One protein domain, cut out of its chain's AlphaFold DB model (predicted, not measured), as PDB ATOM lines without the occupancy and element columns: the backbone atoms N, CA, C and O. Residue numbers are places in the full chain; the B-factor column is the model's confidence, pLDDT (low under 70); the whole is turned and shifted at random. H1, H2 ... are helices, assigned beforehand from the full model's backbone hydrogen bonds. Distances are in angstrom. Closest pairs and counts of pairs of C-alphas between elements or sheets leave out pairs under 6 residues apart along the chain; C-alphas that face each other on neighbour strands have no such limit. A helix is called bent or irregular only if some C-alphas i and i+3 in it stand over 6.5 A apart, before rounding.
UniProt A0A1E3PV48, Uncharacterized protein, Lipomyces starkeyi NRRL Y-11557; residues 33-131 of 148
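What this domain is: This is residues 33 to 131 of the 148 residues of an uncharacterized protein of Lipomyces starkeyi NRRL Y-11557 (UniProt A0A1E3PV48). One very long, kinked helix, H5, makes the long axis, with H2 running back beside its first part and the shorter H4 set across that same end. H1 comes before H2 and meets its first residues at a steep angle, near H5; small H3 sits by H4, and the last turns of H5, residues 117 to 131, stick out as a bare arm. The printed part has 99 residues with five named helices, H1 to H5 in chain order, and no named strand: all helix. It is extended, with a radius of gyration of the C-alphas of 20.8 A and spans of 73 by 27 by 21 A.

How they stand to each other: H1, residues 33 to 45, is close to but not clearly touching H2, residues 48 to 63, at a steep tilt of 58 degrees; their closest C-alphas, Phe 44 and His 50, are 6.1 A apart. H2 touches H5, residues 90 to 131, through H5 residues 90 to 101 alone, at a shallow tilt of 25 degrees, opposite ways; the closest C-alphas, Leu 53 and Val 94, are 7.4 A apart. H1 and H5 are near each other. H3, residues 67 to 70, only just touches H4, residues 74 to 85, with 3 pairs of C-alphas within 8 A, the closest being Leu 69 and Ala 77 at 5.4 A. H4 is about perpendicular to H2, at 87 degrees, and close but not clearly touching; the closest C-alphas, Val 61 and Leu 81, are 7.5 A apart. Every O i to N i+4 pair is within hydrogen-bond range in H1, H2 and H4, and 35 of 38 are in H5; H3 is too short for such a pair.

Where its parts are: H1 begins at C-alpha 33 (157.999, 248.021, 221.916) and is 18.4 A long; H2 is 22.4 A, H3 5.5 A and H4 15.8 A. H5 is 61.8 A, ending at C-alpha 131 (157.714, 242.492, 192.262). It has a kink of 33 degrees near residue 105 and is neither bent nor irregular, but only just: C-alphas 104 and 107 are 6.2 A apart.

The domain as a whole: The C-alphas farthest apart, Ala 67 and Ser 131, are 73.1 A apart. The printed part has no cut, and its four links are tight. Mean pLDDT of the printed part is 75.3; residues 63 to 72, 84 to 98, 100 to 104 and 128 to 131 are under 70.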
ATOM      1  N   PHE A  33     158.498 247.657 220.595       88.31
ATOM      2  CA  PHE A  33     157.999 248.021 221.916       88.31
ATOM      3  C   PHE A  33     159.070 247.891 223.009       88.31
ATOM      4  O   PHE A  33     159.250 248.814 223.798       88.31
ATOM      5  N   ASP A  34     159.800 246.771 223.061       89.31
ATOM      6  CA  ASP A  34     160.837 246.582 224.084       89.31
ATOM      7  C   ASP A  34     162.044 247.492 223.828       89.31
ATOM      8  O   ASP A  34     162.599 248.046 224.776       89.31
ATOM      9  N   SER A  35     162.397 247.729 222.560       90.06
ATOM     10  CA  SER A  35     163.412 248.722 222.186       90.06
ATOM     11  C   SER A  35     163.031 250.124 222.665       90.06
ATOM     12  O   SER A  35     163.847 250.799 223.292       90.06
ATOM     13  N   LEU A  36     161.778 250.541 222.448       87.69
ATOM     14  CA  LEU A  36     161.273 251.830 222.920       87.69
ATOM     15  C   LEU A  36     161.267 251.903 224.451       87.69
ATOM     16  O   LEU A  36     161.721 252.895 225.012       87.69
ATOM     17  N   ARG A  37     160.816 250.842 225.134       87.50
ATOM     18  CA  ARG A  37     160.820 250.754 226.603       87.50
ATOM     19  C   ARG A  37     162.229 250.915 227.175       87.50
ATOM     20  O   ARG A  37     162.411 251.632 228.155       87.50
ATOM     21  N   LYS A  38     163.220 250.251 226.575       91.56
ATOM     22  CA  LYS A  38     164.629 250.342 226.985       91.56
ATOM     23  C   LYS A  38     165.197 251.737 226.752       91.56
ATOM     24  O   LYS A  38     165.793 252.279 227.675       91.56
ATOM     25  N   SER A  39     164.973 252.317 225.570       87.75
ATOM     26  CA  SER A  39     165.387 253.694 225.270       87.75
ATOM     27  C   SER A  39     164.790 254.664 226.280       87.75
ATOM     28  O   SER A  39     165.525 255.406 226.909       87.75
ATOM     29  N   LEU A  40     163.479 254.583 226.525       84.31
ATOM     30  CA  LEU A  40     162.792 255.450 227.479       84.31
ATOM     31  C   LEU A  40     163.368 255.330 228.893       84.31
ATOM     32  O   LEU A  40     163.510 256.332 229.587       84.31
ATOM     33  N   PHE A  41     163.701 254.113 229.326       85.44
ATOM     34  CA  PHE A  41     164.308 253.900 230.634       85.44
ATOM     35  C   PHE A  41     165.707 254.519 230.728       85.44
ATOM     36  O   PHE A  41     166.023 255.157 231.731       85.44
ATOM     37  N   THR A  42     166.529 254.375 229.688       89.44
ATOM     38  CA  THR A  42     167.844 255.028 229.611       89.44
ATOM     39  C   THR A  42     167.700 256.549 229.598       89.44
ATOM     40  O   THR A  42     168.267 257.217 230.459       89.44
ATOM     41  N   ASP A  43     166.854 257.084 228.717       84.62
ATOM     42  CA  ASP A  43     166.606 258.522 228.586       84.62
ATOM     43  C   ASP A  43     165.998 259.123 229.862       84.62
ATOM     44  O   ASP A  43     166.067 260.328 230.091       84.62
ATOM     45  N   PHE A  44     165.303 258.320 230.671       83.06
ATOM     46  CA  PHE A  44     164.842 258.727 231.993       83.06
ATOM     47  C   PHE A  44     166.017 258.818 232.964       83.06
ATOM     48  O   PHE A  44     166.193 259.863 233.579       83.06
ATOM     49  N   LYS A  45     166.853 257.778 233.062       85.19
ATOM     50  CA  LYS A  45     168.017 257.760 233.965       85.19
ATOM     51  C   LYS A  45     169.017 258.891 233.719       85.19
ATOM     52  O   LYS A  45     169.686 259.302 234.659       85.19
ATOM     53  N   GLU A  46     169.128 259.357 232.479       87.69
ATOM     54  CA  GLU A  46     170.010 260.466 232.085       87.69
ATOM     55  C   GLU A  46     169.344 261.847 232.194       87.69
ATOM     56  O   GLU A  46     169.988 262.869 231.975       87.69
ATOM     57  N   SER A  47     168.049 261.908 232.509       81.31
ATOM     58  CA  SER A  47     167.318 263.173 232.588       81.31
ATOM     59  C   SER A  47     167.479 263.863 233.942       81.31
ATOM     60  O   SER A  47     167.549 263.217 234.990       81.31
ATOM     61  N   SER A  48     167.379 265.194 233.936       81.81
ATOM     62  CA  SER A  48     167.253 266.001 235.158       81.81
ATOM     63  C   SER A  48     166.028 265.615 235.996       81.81
ATOM     64  O   SER A  48     165.990 265.856 237.201       81.81
ATOM     65  N   THR A  49     165.025 264.973 235.387       77.19
ATOM     66  CA  THR A  49     163.853 264.417 236.073       77.19
ATOM     67  C   THR A  49     164.224 263.267 236.997       77.19
ATOM     68  O   THR A  49     163.720 263.199 238.116       77.19
ATOM     69  N   HIS A  50     165.123 262.380 236.564       82.50
ATOM     70  CA  HIS A  50     165.637 261.319 237.423       82.50
ATOM     71  C   HIS A  50     166.455 261.901 238.579       82.50
ATOM     72  O   HIS A  50     166.251 261.497 239.718       82.50
ATOM     73  N   GLU A  51     167.304 262.897 238.324       83.69
ATOM     74  CA  GLU A  51     168.052 263.594 239.384       83.69
ATOM     75  C   GLU A  51     167.121 264.268 240.399       83.69
ATOM     76  O   GLU A  51     167.284 264.099 241.605       83.69
ATOM     77  N   SER A  52     166.090 264.962 239.914       80.56
ATOM     78  CA  SER A  52     165.079 265.619 240.752       80.56
ATOM     79  C   SER A  52     164.292 264.609 241.589       80.56
ATOM     80  O   SER A  52     164.015 264.859 242.761       80.56
ATOM     81  N   LEU A  53     163.967 263.442 241.017       77.62
ATOM     82  CA  LEU A  53     163.314 262.353 241.740       77.62
ATOM     83  C   LEU A  53     164.212 261.798 242.852       77.62
ATOM     84  O   LEU A  53     163.735 261.595 243.967       77.62
ATOM     85  N   ILE A  54     165.497 261.563 242.571       82.81
ATOM     86  CA  ILE A  54     166.453 261.087 243.580       82.81
ATOM     87  C   ILE A  54     166.601 262.111 244.707       82.81
ATOM     88  O   ILE A  54     166.437 261.740 245.866       82.81
ATOM     89  N   ALA A  55     166.799 263.391 244.385       81.25
ATOM     90  CA  ALA A  55     166.919 264.454 245.383       81.25
ATOM     91  C   ALA A  55     165.661 264.574 246.267       81.25
ATOM     92  O   ALA A  55     165.756 264.773 247.478       81.25
ATOM     93  N   ALA A  56     164.470 264.400 245.685       73.81
ATOM     94  CA  ALA A  56     163.220 264.382 246.440       73.81
ATOM     95  C   ALA A  56     163.132 263.175 247.392       73.81
ATOM     96  O   ALA A  56     162.691 263.322 248.533       73.81
ATOM     97  N   ILE A  57     163.572 261.990 246.950       74.44
ATOM     98  CA  ILE A  57     163.632 260.786 247.792       74.44
ATOM     99  C   ILE A  57     164.643 260.974 248.929       74.44
ATOM    100  O   ILE A  57     164.338 260.634 250.069       74.44
ATOM    101  N   GLU A  58     165.819 261.531 248.648       77.31
ATOM    102  CA  GLU A  58     166.849 261.818 249.652       77.31
ATOM    103  C   GLU A  58     166.338 262.796 250.714       77.31
ATOM    104  O   GLU A  58     166.394 262.489 251.903       77.31
ATOM    105  N   SER A  59     165.725 263.909 250.300       74.12
ATOM    106  CA  SER A  59     165.116 264.880 251.218       74.12
ATOM    107  C   SER A  59     164.014 264.257 252.088       74.12
ATOM    108  O   SER A  59     163.886 264.549 253.283       74.12
ATOM    109  N   LEU A  60     163.231 263.339 251.522       71.12
ATOM    110  CA  LEU A  60     162.212 262.610 252.267       71.12
ATOM    111  C   LEU A  60     162.826 261.655 253.302       71.12
ATOM    112  O   LEU A  60     162.339 261.578 254.426       71.12
ATOM    113  N   VAL A  61     163.924 260.977 252.966       70.44
ATOM    114  CA  VAL A  61     164.662 260.113 253.906       70.44
ATOM    115  C   VAL A  61     165.287 260.939 255.034       70.44
ATOM    116  O   VAL A  61     165.269 260.512 256.187       70.44
ATOM    117  N   GLU A  62     165.822 262.119 254.724       71.25
ATOM    118  CA  GLU A  62     166.402 263.033 255.716       71.25
ATOM    119  C   GLU A  62     165.349 263.562 256.698       71.25
ATOM    120  O   GLU A  62     165.604 263.643 257.905       71.25
ATOM    121  N   SER A  63     164.146 263.871 256.205       67.38
ATOM    122  CA  SER A  63     163.031 264.300 257.061       67.38
ATOM    123  C   SER A  63     162.436 263.164 257.907       67.38
ATOM    124  O   SER A  63     161.986 263.424 259.022       67.38
ATOM    125  N   ASP A  64     162.501 261.909 257.447       63.88
ATOM    126  CA  ASP A  64     162.053 260.697 258.163       63.88
ATOM    127  C   ASP A  64     163.233 259.951 258.832       63.88
ATOM    128  O   ASP A  64     163.328 258.718 258.811       63.88
ATOM    129  N   SER A  65     164.175 260.706 259.416       60.28
ATOM    130  CA  SER A  65     165.448 260.233 259.987       60.28
ATOM    131  C   SER A  65     165.291 259.446 261.300       60.28
ATOM    132  O   SER A  65     165.864 259.750 262.347       60.28
ATOM    133  N   SER A  66     164.536 258.351 261.245       59.34
ATOM    134  CA  SER A  66     164.482 257.349 262.303       59.34
ATOM    135  C   SER A  66     165.724 256.440 262.260       59.34
ATOM    136  O   SER A  66     166.103 255.906 261.214       59.34
ATOM    137  N   ALA A  67     166.344 256.180 263.420       56.31
ATOM    138  CA  ALA A  67     167.498 255.271 263.572       56.31
ATOM    139  C   ALA A  67     167.246 253.841 263.025       56.31
ATOM    140  O   ALA A  67     168.170 253.067 262.758       56.31
ATOM    141  N   THR A  68     165.975 253.494 262.823       60.69
ATOM    142  CA  THR A  68     165.480 252.252 262.226       60.69
ATOM    143  C   THR A  68     165.804 252.075 260.741       60.69
ATOM    144  O   THR A  68     165.926 250.931 260.301       60.69
ATOM    145  N   LEU A  69     165.950 253.156 259.964       62.88
ATOM    146  CA  LEU A  69     166.335 253.067 258.547       62.88
ATOM    147  C   LEU A  69     167.841 252.817 258.390       62.88
ATOM    148  O   LEU A  69     168.241 251.970 257.593       62.88
ATOM    149  N   ALA A  70     168.662 253.476 259.216       61.72
ATOM    150  CA  ALA A  70     170.124 253.383 259.183       61.72
ATOM    151  C   ALA A  70     170.680 252.008 259.612       61.72
ATOM    152  O   ALA A  70     171.780 251.628 259.222       61.72
ATOM    153  N   THR A  71     169.924 251.243 260.405       61.66
ATOM    154  CA  THR A  71     170.345 249.943 260.965       61.66
ATOM    155  C   THR A  71     169.858 248.729 260.161       61.66
ATOM    156  O   THR A  71     170.172 247.590 260.509       61.66
ATOM    157  N   ARG A  72     169.088 248.929 259.078       63.28
ATOM    158  CA  ARG A  72     168.480 247.844 258.286       63.28
ATOM    159  C   ARG A  72     169.196 247.597 256.957       63.28
ATOM    160  O   ARG A  72     169.677 248.505 256.295       63.28
ATOM    161  N   ASN A  73     169.181 246.335 256.516       73.62
ATOM    162  CA  ASN A  73     169.624 245.954 255.172       73.62
ATOM    163  C   ASN A  73     168.830 246.694 254.084       73.62
ATOM    164  O   ASN A  73     167.615 246.862 254.215       73.62
ATOM    165  N   ARG A  74     169.507 247.040 252.977       73.00
ATOM    166  CA  ARG A  74     168.992 247.870 251.864       73.00
ATOM    167  C   ARG A  74     167.567 247.516 251.422       73.00
ATOM    168  O   ARG A  74     166.737 248.404 251.296       73.00
ATOM    169  N   GLY A  75     167.249 246.227 251.265       73.00
ATOM    170  CA  GLY A  75     165.903 245.790 250.864       73.00
ATOM    171  C   GLY A  75     164.807 246.053 251.908       73.00
ATOM    172  O   GLY A  75     163.692 246.422 251.555       73.00
ATOM    173  N   LYS A  76     165.117 245.924 253.205       74.31
ATOM    174  CA  LYS A  76     164.165 246.216 254.295       74.31
ATOM    175  C   LYS A  76     164.004 247.717 254.531       74.31
ATOM    176  O   LYS A  76     162.936 248.139 254.961       74.31
ATOM    177  N   ALA A  77     165.057 248.497 254.283       73.00
ATOM    178  CA  ALA A  77     164.987 249.954 254.297       73.00
ATOM    179  C   ALA A  77     164.131 250.462 253.126       73.00
ATOM    180  O   ALA A  77     163.214 251.236 253.360       73.00
ATOM    181  N   ALA A  78     164.333 249.940 251.910       74.62
ATOM    182  CA  ALA A  78     163.537 250.299 250.733       74.62
ATOM    183  C   ALA A  78     162.032 250.043 250.929       74.62
ATOM    184  O   ALA A  78     161.234 250.937 250.681       74.62
ATOM    185  N   ALA A  79     161.643 248.874 251.451       76.75
ATOM    186  CA  ALA A  79     160.233 248.559 251.706       76.75
ATOM    187  C   ALA A  79     159.594 249.449 252.795       76.75
ATOM    188  O   ALA A  79     158.408 249.766 252.738       76.75
ATOM    189  N   LEU A  80     160.369 249.856 253.808       72.62
ATOM    190  CA  LEU A  80     159.892 250.810 254.812       72.62
ATOM    191  C   LEU A  80     159.749 252.213 254.236       72.62
ATOM    192  O   LEU A  80     158.747 252.859 254.520       72.62
ATOM    193  N   LEU A  81     160.730 252.654 253.444       70.94
ATOM    194  CA  LEU A  81     160.677 253.927 252.739       70.94
ATOM    195  C   LEU A  81     159.444 253.957 251.851       70.94
ATOM    196  O   LEU A  81     158.612 254.819 252.055       70.94
ATOM    197  N   GLU A  82     159.244 252.968 250.981       72.94
ATOM    198  CA  GLU A  82     158.042 252.843 250.148       72.94
ATOM    199  C   GLU A  82     156.747 252.960 250.973       72.94
ATOM    200  O   GLU A  82     155.856 253.736 250.634       72.94
ATOM    201  N   GLY A  83     156.666 252.265 252.113       70.38
ATOM    202  CA  GLY A  83     155.513 252.341 253.006       70.38
ATOM    203  C   GLY A  83     155.322 253.702 253.690       70.38
ATOM    204  O   GLY A  83     154.186 254.155 253.813       70.38
ATOM    205  N   SER A  84     156.390 254.338 254.178       68.00
ATOM    206  CA  SER A  84     156.343 255.658 254.835       68.00
ATOM    207  C   SER A  84     156.067 256.777 253.838       68.00
ATOM    208  O   SER A  84     155.208 257.620 254.087       68.00
ATOM    209  N   VAL A  85     156.728 256.721 252.686       66.50
ATOM    210  CA  VAL A  85     156.529 257.592 251.529       66.50
ATOM    211  C   VAL A  85     155.058 257.566 251.110       66.50
ATOM    212  O   VAL A  85     154.425 258.611 251.071       66.50
ATOM    213  N   ASN A  86     154.466 256.383 250.907       66.25
ATOM    214  CA  ASN A  86     153.070 256.251 250.470       66.25
ATOM    215  C   ASN A  86     152.034 256.775 251.494       66.25
ATOM    216  O   ASN A  86     150.865 256.947 251.162       66.25
ATOM    217  N   ARG A  87     152.436 257.010 252.751       67.94
ATOM    218  CA  ARG A  87     151.573 257.564 253.809       67.94
ATOM    219  C   ARG A  87     151.758 259.067 254.028       67.94
ATOM    220  O   ARG A  87     150.976 259.640 254.782       67.94
ATOM    221  N   SER A  88     152.769 259.697 253.430       63.69
ATOM    222  CA  SER A  88     153.044 261.125 253.615       63.69
ATOM    223  C   SER A  88     152.546 261.953 252.425       63.69
ATOM    224  O   SER A  88     152.524 261.488 251.284       63.69
ATOM    225  N   GLU A  89     152.178 263.217 252.670       62.69
ATOM    226  CA  GLU A  89     151.801 264.157 251.600       62.69
ATOM    227  C   GLU A  89     152.946 264.420 250.602       62.69
ATOM    228  O   GLU A  89     152.700 264.865 249.479       62.69
ATOM    229  N   ALA A  90     154.195 264.086 250.955       59.50
ATOM    230  CA  ALA A  90     155.346 264.242 250.069       59.50
ATOM    231  C   ALA A  90     155.232 263.377 248.799       59.50
ATOM    232  O   ALA A  90     155.688 263.794 247.734       59.50
ATOM    233  N   PHE A  91     154.563 262.218 248.862       58.88
ATOM    234  CA  PHE A  91     154.345 261.373 247.682       58.88
ATOM    235  C   PHE A  91     153.294 261.934 246.721       58.88
ATOM    236  O   PHE A  91     153.382 261.692 245.521       58.88
ATOM    237  N   GLY A  92     152.350 262.751 247.202       63.03
ATOM    238  CA  GLY A  92     151.420 263.475 246.330       63.03
ATOM    239  C   GLY A  92     152.157 264.412 245.369       63.03
ATOM    240  O   GLY A  92     151.819 264.488 244.188       63.03
ATOM    241  N   ASN A  93     153.230 265.049 245.845       63.81
ATOM    242  CA  ASN A  93     154.082 265.910 245.026       63.81
ATOM    243  C   ASN A  93     154.958 265.108 244.055       63.81
ATOM    244  O   ASN A  93     155.133 265.528 242.915       63.81
ATOM    245  N   VAL A  94     155.456 263.936 244.468       64.25
ATOM    246  CA  VAL A  94     156.220 263.029 243.594       64.25
ATOM    247  C   VAL A  94     155.338 262.444 242.491       64.25
ATOM    248  O   VAL A  94     155.719 262.513 241.328       64.25
ATOM    249  N   ASN A  95     154.147 261.931 242.812       67.00
ATOM    250  CA  ASN A  95     153.201 261.440 241.805       67.00
ATOM    251  C   ASN A  95     152.791 262.547 240.838       67.00
ATOM    252  O   ASN A  95     152.754 262.312 239.640       67.00
ATOM    253  N   LYS A  96     152.558 263.768 241.330       68.00
ATOM    254  CA  LYS A  96     152.249 264.914 240.471       68.00
ATOM    255  C   LYS A  96     153.420 265.284 239.559       68.00
ATOM    256  O   LYS A  96     153.206 265.564 238.384       68.00
ATOM    257  N   TYR A  97     154.648 265.249 240.076       67.88
ATOM    258  CA  TYR A  97     155.860 265.485 239.294       67.88
ATOM    259  C   TYR A  97     156.054 264.414 238.211       67.88
ATOM    260  O   TYR A  97     156.309 264.745 237.051       67.88
ATOM    261  N   ILE A  98     155.869 263.139 238.573       67.56
ATOM    262  CA  ILE A  98     155.883 262.003 237.647       67.56
ATOM    263  C   ILE A  98     154.792 262.185 236.593       67.56
ATOM    264  O   ILE A  98     155.105 262.143 235.411       67.56
ATOM    265  N   ASP A  99     153.547 262.449 236.981       70.81
ATOM    266  CA  ASP A  99     152.434 262.622 236.046       70.81
ATOM    267  C   ASP A  99     152.675 263.786 235.081       70.81
ATOM    268  O   ASP A  99     152.456 263.635 233.882       70.81
ATOM    269  N   GLU A 100     153.181 264.926 235.551       69.62
ATOM    270  CA  GLU A 100     153.455 266.103 234.720       69.62
ATOM    271  C   GLU A 100     154.587 265.845 233.708       69.62
ATOM    272  O   GLU A 100     154.472 266.162 232.517       69.62
ATOM    273  N   HIS A 101     155.668 265.202 234.152       66.50
ATOM    274  CA  HIS A 101     156.839 264.954 233.308       66.50
ATOM    275  C   HIS A 101     156.653 263.740 232.386       66.50
ATOM    276  O   HIS A 101     157.069 263.768 231.226       66.50
ATOM    277  N   VAL A 102     155.963 262.696 232.849       67.69
ATOM    278  CA  VAL A 102     155.600 261.527 232.033       67.69
ATOM    279  C   VAL A 102     154.530 261.897 231.009       67.69
ATOM    280  O   VAL A 102     154.641 261.482 229.856       67.69
ATOM    281  N   SER A 103     153.542 262.728 231.362       67.88
ATOM    282  CA  SER A 103     152.518 263.180 230.404       67.88
ATOM    283  C   SER A 103     153.107 264.031 229.284       67.88
ATOM    284  O   SER A 103     152.724 263.870 228.128       67.88
ATOM    285  N   THR A 104     154.095 264.875 229.585       68.56
ATOM    286  CA  THR A 104     154.816 265.639 228.553       68.56
ATOM    287  C   THR A 104     155.561 264.707 227.590       68.56
ATOM    288  O   THR A 104     155.547 264.905 226.373       68.56
ATOM    289  N   ARG A 105     156.160 263.631 228.116       70.81
ATOM    290  CA  ARG A 105     156.878 262.633 227.311       70.81
ATOM    291  C   ARG A 105     155.955 261.663 226.567       70.81
ATOM    292  O   ARG A 105     156.381 261.074 225.576       70.81
ATOM    293  N   ASN A 106     154.693 261.522 226.982       74.19
ATOM    294  CA  ASN A 106     153.702 260.678 226.304       74.19
ATOM    295  C   ASN A 106     153.435 261.133 224.864       74.19
ATOM    296  O   ASN A 106     153.342 260.293 223.970       74.19
ATOM    297  N   GLU A 107     153.374 262.439 224.608       80.62
ATOM    298  CA  GLU A 107     153.189 262.954 223.244       80.62
ATOM    299  C   GLU A 107     154.420 262.699 222.360       80.62
ATOM    300  O   GLU A 107     154.292 262.355 221.184       80.62
ATOM    301  N   GLU A 108     155.627 262.792 222.925       81.62
ATOM    302  CA  GLU A 108     156.865 262.424 222.229       81.62
ATOM    303  C   GLU A 108     156.902 260.919 221.908       81.62
ATOM    304  O   GLU A 108     157.228 260.516 220.790       81.62
ATOM    305  N   LEU A 109     156.515 260.074 222.868       81.38
ATOM    306  CA  LEU A 109     156.444 258.622 222.692       81.38
ATOM    307  C   LEU A 109     155.421 258.226 221.632       81.38
ATOM    308  O   LEU A 109     155.700 257.364 220.797       81.38
ATOM    309  N   LYS A 110     154.261 258.882 221.628       85.81
ATOM    310  CA  LYS A 110     153.234 258.689 220.610       85.81
ATOM    311  C   LYS A 110     153.774 259.005 219.217       85.81
ATOM    312  O   LYS A 110     153.626 258.176 218.323       85.81
ATOM    313  N   ARG A 111     154.490 260.124 219.051       89.00
ATOM    314  CA  ARG A 111     155.164 260.467 217.784       89.00
ATOM    315  C   ARG A 111     156.179 259.404 217.364       89.00
ATOM    316  O   ARG A 111     156.123 258.943 216.231       89.00
ATOM    317  N   LYS A 112     157.035 258.931 218.281       88.00
ATOM    318  CA  LYS A 112     157.996 257.845 217.988       88.00
ATOM    319  C   LYS A 112     157.294 256.572 217.499       88.00
ATOM    320  O   LYS A 112     157.770 255.922 216.572       88.00
ATOM    321  N   ILE A 113     156.159 256.205 218.101       89.31
ATOM    322  CA  ILE A 113     155.360 255.050 217.662       89.31
ATOM    323  C   ILE A 113     154.761 255.286 216.273       89.31
ATOM    324  O   ILE A 113     154.843 254.399 215.423       89.31
ATOM    325  N   GLU A 114     154.196 256.468 216.026       91.19
ATOM    326  CA  GLU A 114     153.667 256.844 214.714       91.19
ATOM    327  C   GLU A 114     154.749 256.780 213.627       91.19
ATOM    328  O   GLU A 114     154.497 256.240 212.549       91.19
ATOM    329  N   ASP A 115     155.964 257.247 213.917       92.25
ATOM    330  CA  ASP A 115     157.100 257.198 212.993       92.25
ATOM    331  C   ASP A 115     157.535 255.757 212.696       92.25
ATOM    332  O   ASP A 115     157.699 255.386 211.530       92.25
ATOM    333  N   MET A 116     157.632 254.900 213.719       91.62
ATOM    334  CA  MET A 116     157.932 253.474 213.537       91.62
ATOM    335  C   MET A 116     156.881 252.772 212.667       91.62
ATOM    336  O   MET A 116     157.219 251.978 211.785       91.62
ATOM    337  N   VAL A 117     155.599 253.077 212.880       90.38
ATOM    338  CA  VAL A 117     154.491 252.542 212.076       90.38
ATOM    339  C   VAL A 117     154.555 253.048 210.632       90.38
ATOM    340  O   VAL A 117     154.401 252.255 209.698       90.38
ATOM    341  N   ARG A 118     154.833 254.341 210.419       91.38
ATOM    342  CA  ARG A 118     155.024 254.926 209.080       91.38
ATOM    343  C   ARG A 118     156.188 254.273 208.341       91.38
ATOM    344  O   ARG A 118     156.061 253.993 207.146       91.38
ATOM    345  N   GLN A 119     157.288 253.996 209.037       90.81
ATOM    346  CA  GLN A 119     158.447 253.324 208.462       90.81
ATOM    347  C   GLN A 119     158.094 251.902 208.005       90.81
ATOM    348  O   GLN A 119     158.336 251.561 206.849       90.81
ATOM    349  N   ILE A 120     157.437 251.104 208.858       90.19
ATOM    350  CA  ILE A 120     156.974 249.752 208.496       90.19
ATOM    351  C   ILE A 120     156.046 249.800 207.275       90.19
ATOM    352  O   ILE A 120     156.206 249.017 206.342       90.19
ATOM    353  N   ASN A 121     155.092 250.734 207.257       88.19
ATOM    354  CA  ASN A 121     154.157 250.878 206.142       88.19
ATOM    355  C   ASN A 121     154.872 251.257 204.830       88.19
ATOM    356  O   ASN A 121     154.542 250.749 203.760       88.19
ATOM    357  N   THR A 122     155.886 252.120 204.908       88.94
ATOM    358  CA  THR A 122     156.704 252.501 203.748       88.94
ATOM    359  C   THR A 122     157.493 251.305 203.214       88.94
ATOM    360  O   THR A 122     157.468 251.051 202.013       88.94
ATOM    361  N   GLU A 123     158.125 250.523 204.092       87.81
ATOM    362  CA  GLU A 123     158.880 249.318 203.721       87.81
ATOM    363  C   GLU A 123     157.992 248.240 203.076       87.81
ATOM    364  O   GLU A 123     158.386 247.598 202.104       87.81
ATOM    365  N   LEU A 124     156.767 248.055 203.572       85.81
ATOM    366  CA  LEU A 124     155.812 247.112 202.980       85.81
ATOM    367  C   LEU A 124     155.348 247.545 201.581       85.81
ATOM    368  O   LEU A 124     155.152 246.712 200.693       85.81
ATOM    369  N   ARG A 125     155.206 248.854 201.354       82.06
ATOM    370  CA  ARG A 125     154.851 249.419 200.044       82.06
ATOM    371  C   ARG A 125     155.986 249.300 199.029       82.06
ATOM    372  O   ARG A 125     155.730 249.022 197.861       82.06
ATOM    373  N   THR A 126     157.237 249.485 199.448       81.31
ATOM    374  CA  THR A 126     158.391 249.328 198.548       81.31
ATOM    375  C   THR A 126     158.668 247.860 198.224       81.31
ATOM    376  O   THR A 126     158.987 247.549 197.079       81.31
ATOM    377  N   ALA A 127     158.465 246.945 199.178       72.81
ATOM    378  CA  ALA A 127     158.595 245.504 198.956       72.81
ATOM    379  C   ALA A 127     157.554 244.939 197.970       72.81
ATOM    380  O   ALA A 127     157.842 243.983 197.256       72.81
ATOM    381  N   THR A 128     156.358 245.528 197.901       62.84
ATOM    382  CA  THR A 128     155.299 245.112 196.963       62.84
ATOM    383  C   THR A 128     155.403 245.786 195.588       62.84
ATOM    384  O   THR A 128     154.910 245.243 194.600       62.84
ATOM    385  N   GLY A 129     156.079 246.937 195.487       56.44
ATOM    386  CA  GLY A 129     156.326 247.636 194.219       56.44
ATOM    387  C   GLY A 129     157.359 246.947 193.318       56.44
ATOM    388  O   GLY A 129     157.149 246.856 192.108       56.44
ATOM    389  N   THR A 130     158.427 246.390 193.893       49.25
ATOM    390  CA  THR A 130     159.543 245.778 193.143       49.25
ATOM    391  C   THR A 130     159.190 244.451 192.463       49.25
ATOM    392  O   THR A 130     159.793 244.109 191.447       49.25
ATOM    393  N   SER A 131     158.171 243.721 192.933       50.12
ATOM    394  CA  SER A 131     157.714 242.492 192.262       50.12
ATOM    395  C   SER A 131     156.957 242.741 190.950       50.12
ATOM    396  O   SER A 131     156.874 241.840 190.122       50.12
TER     397      SER A 131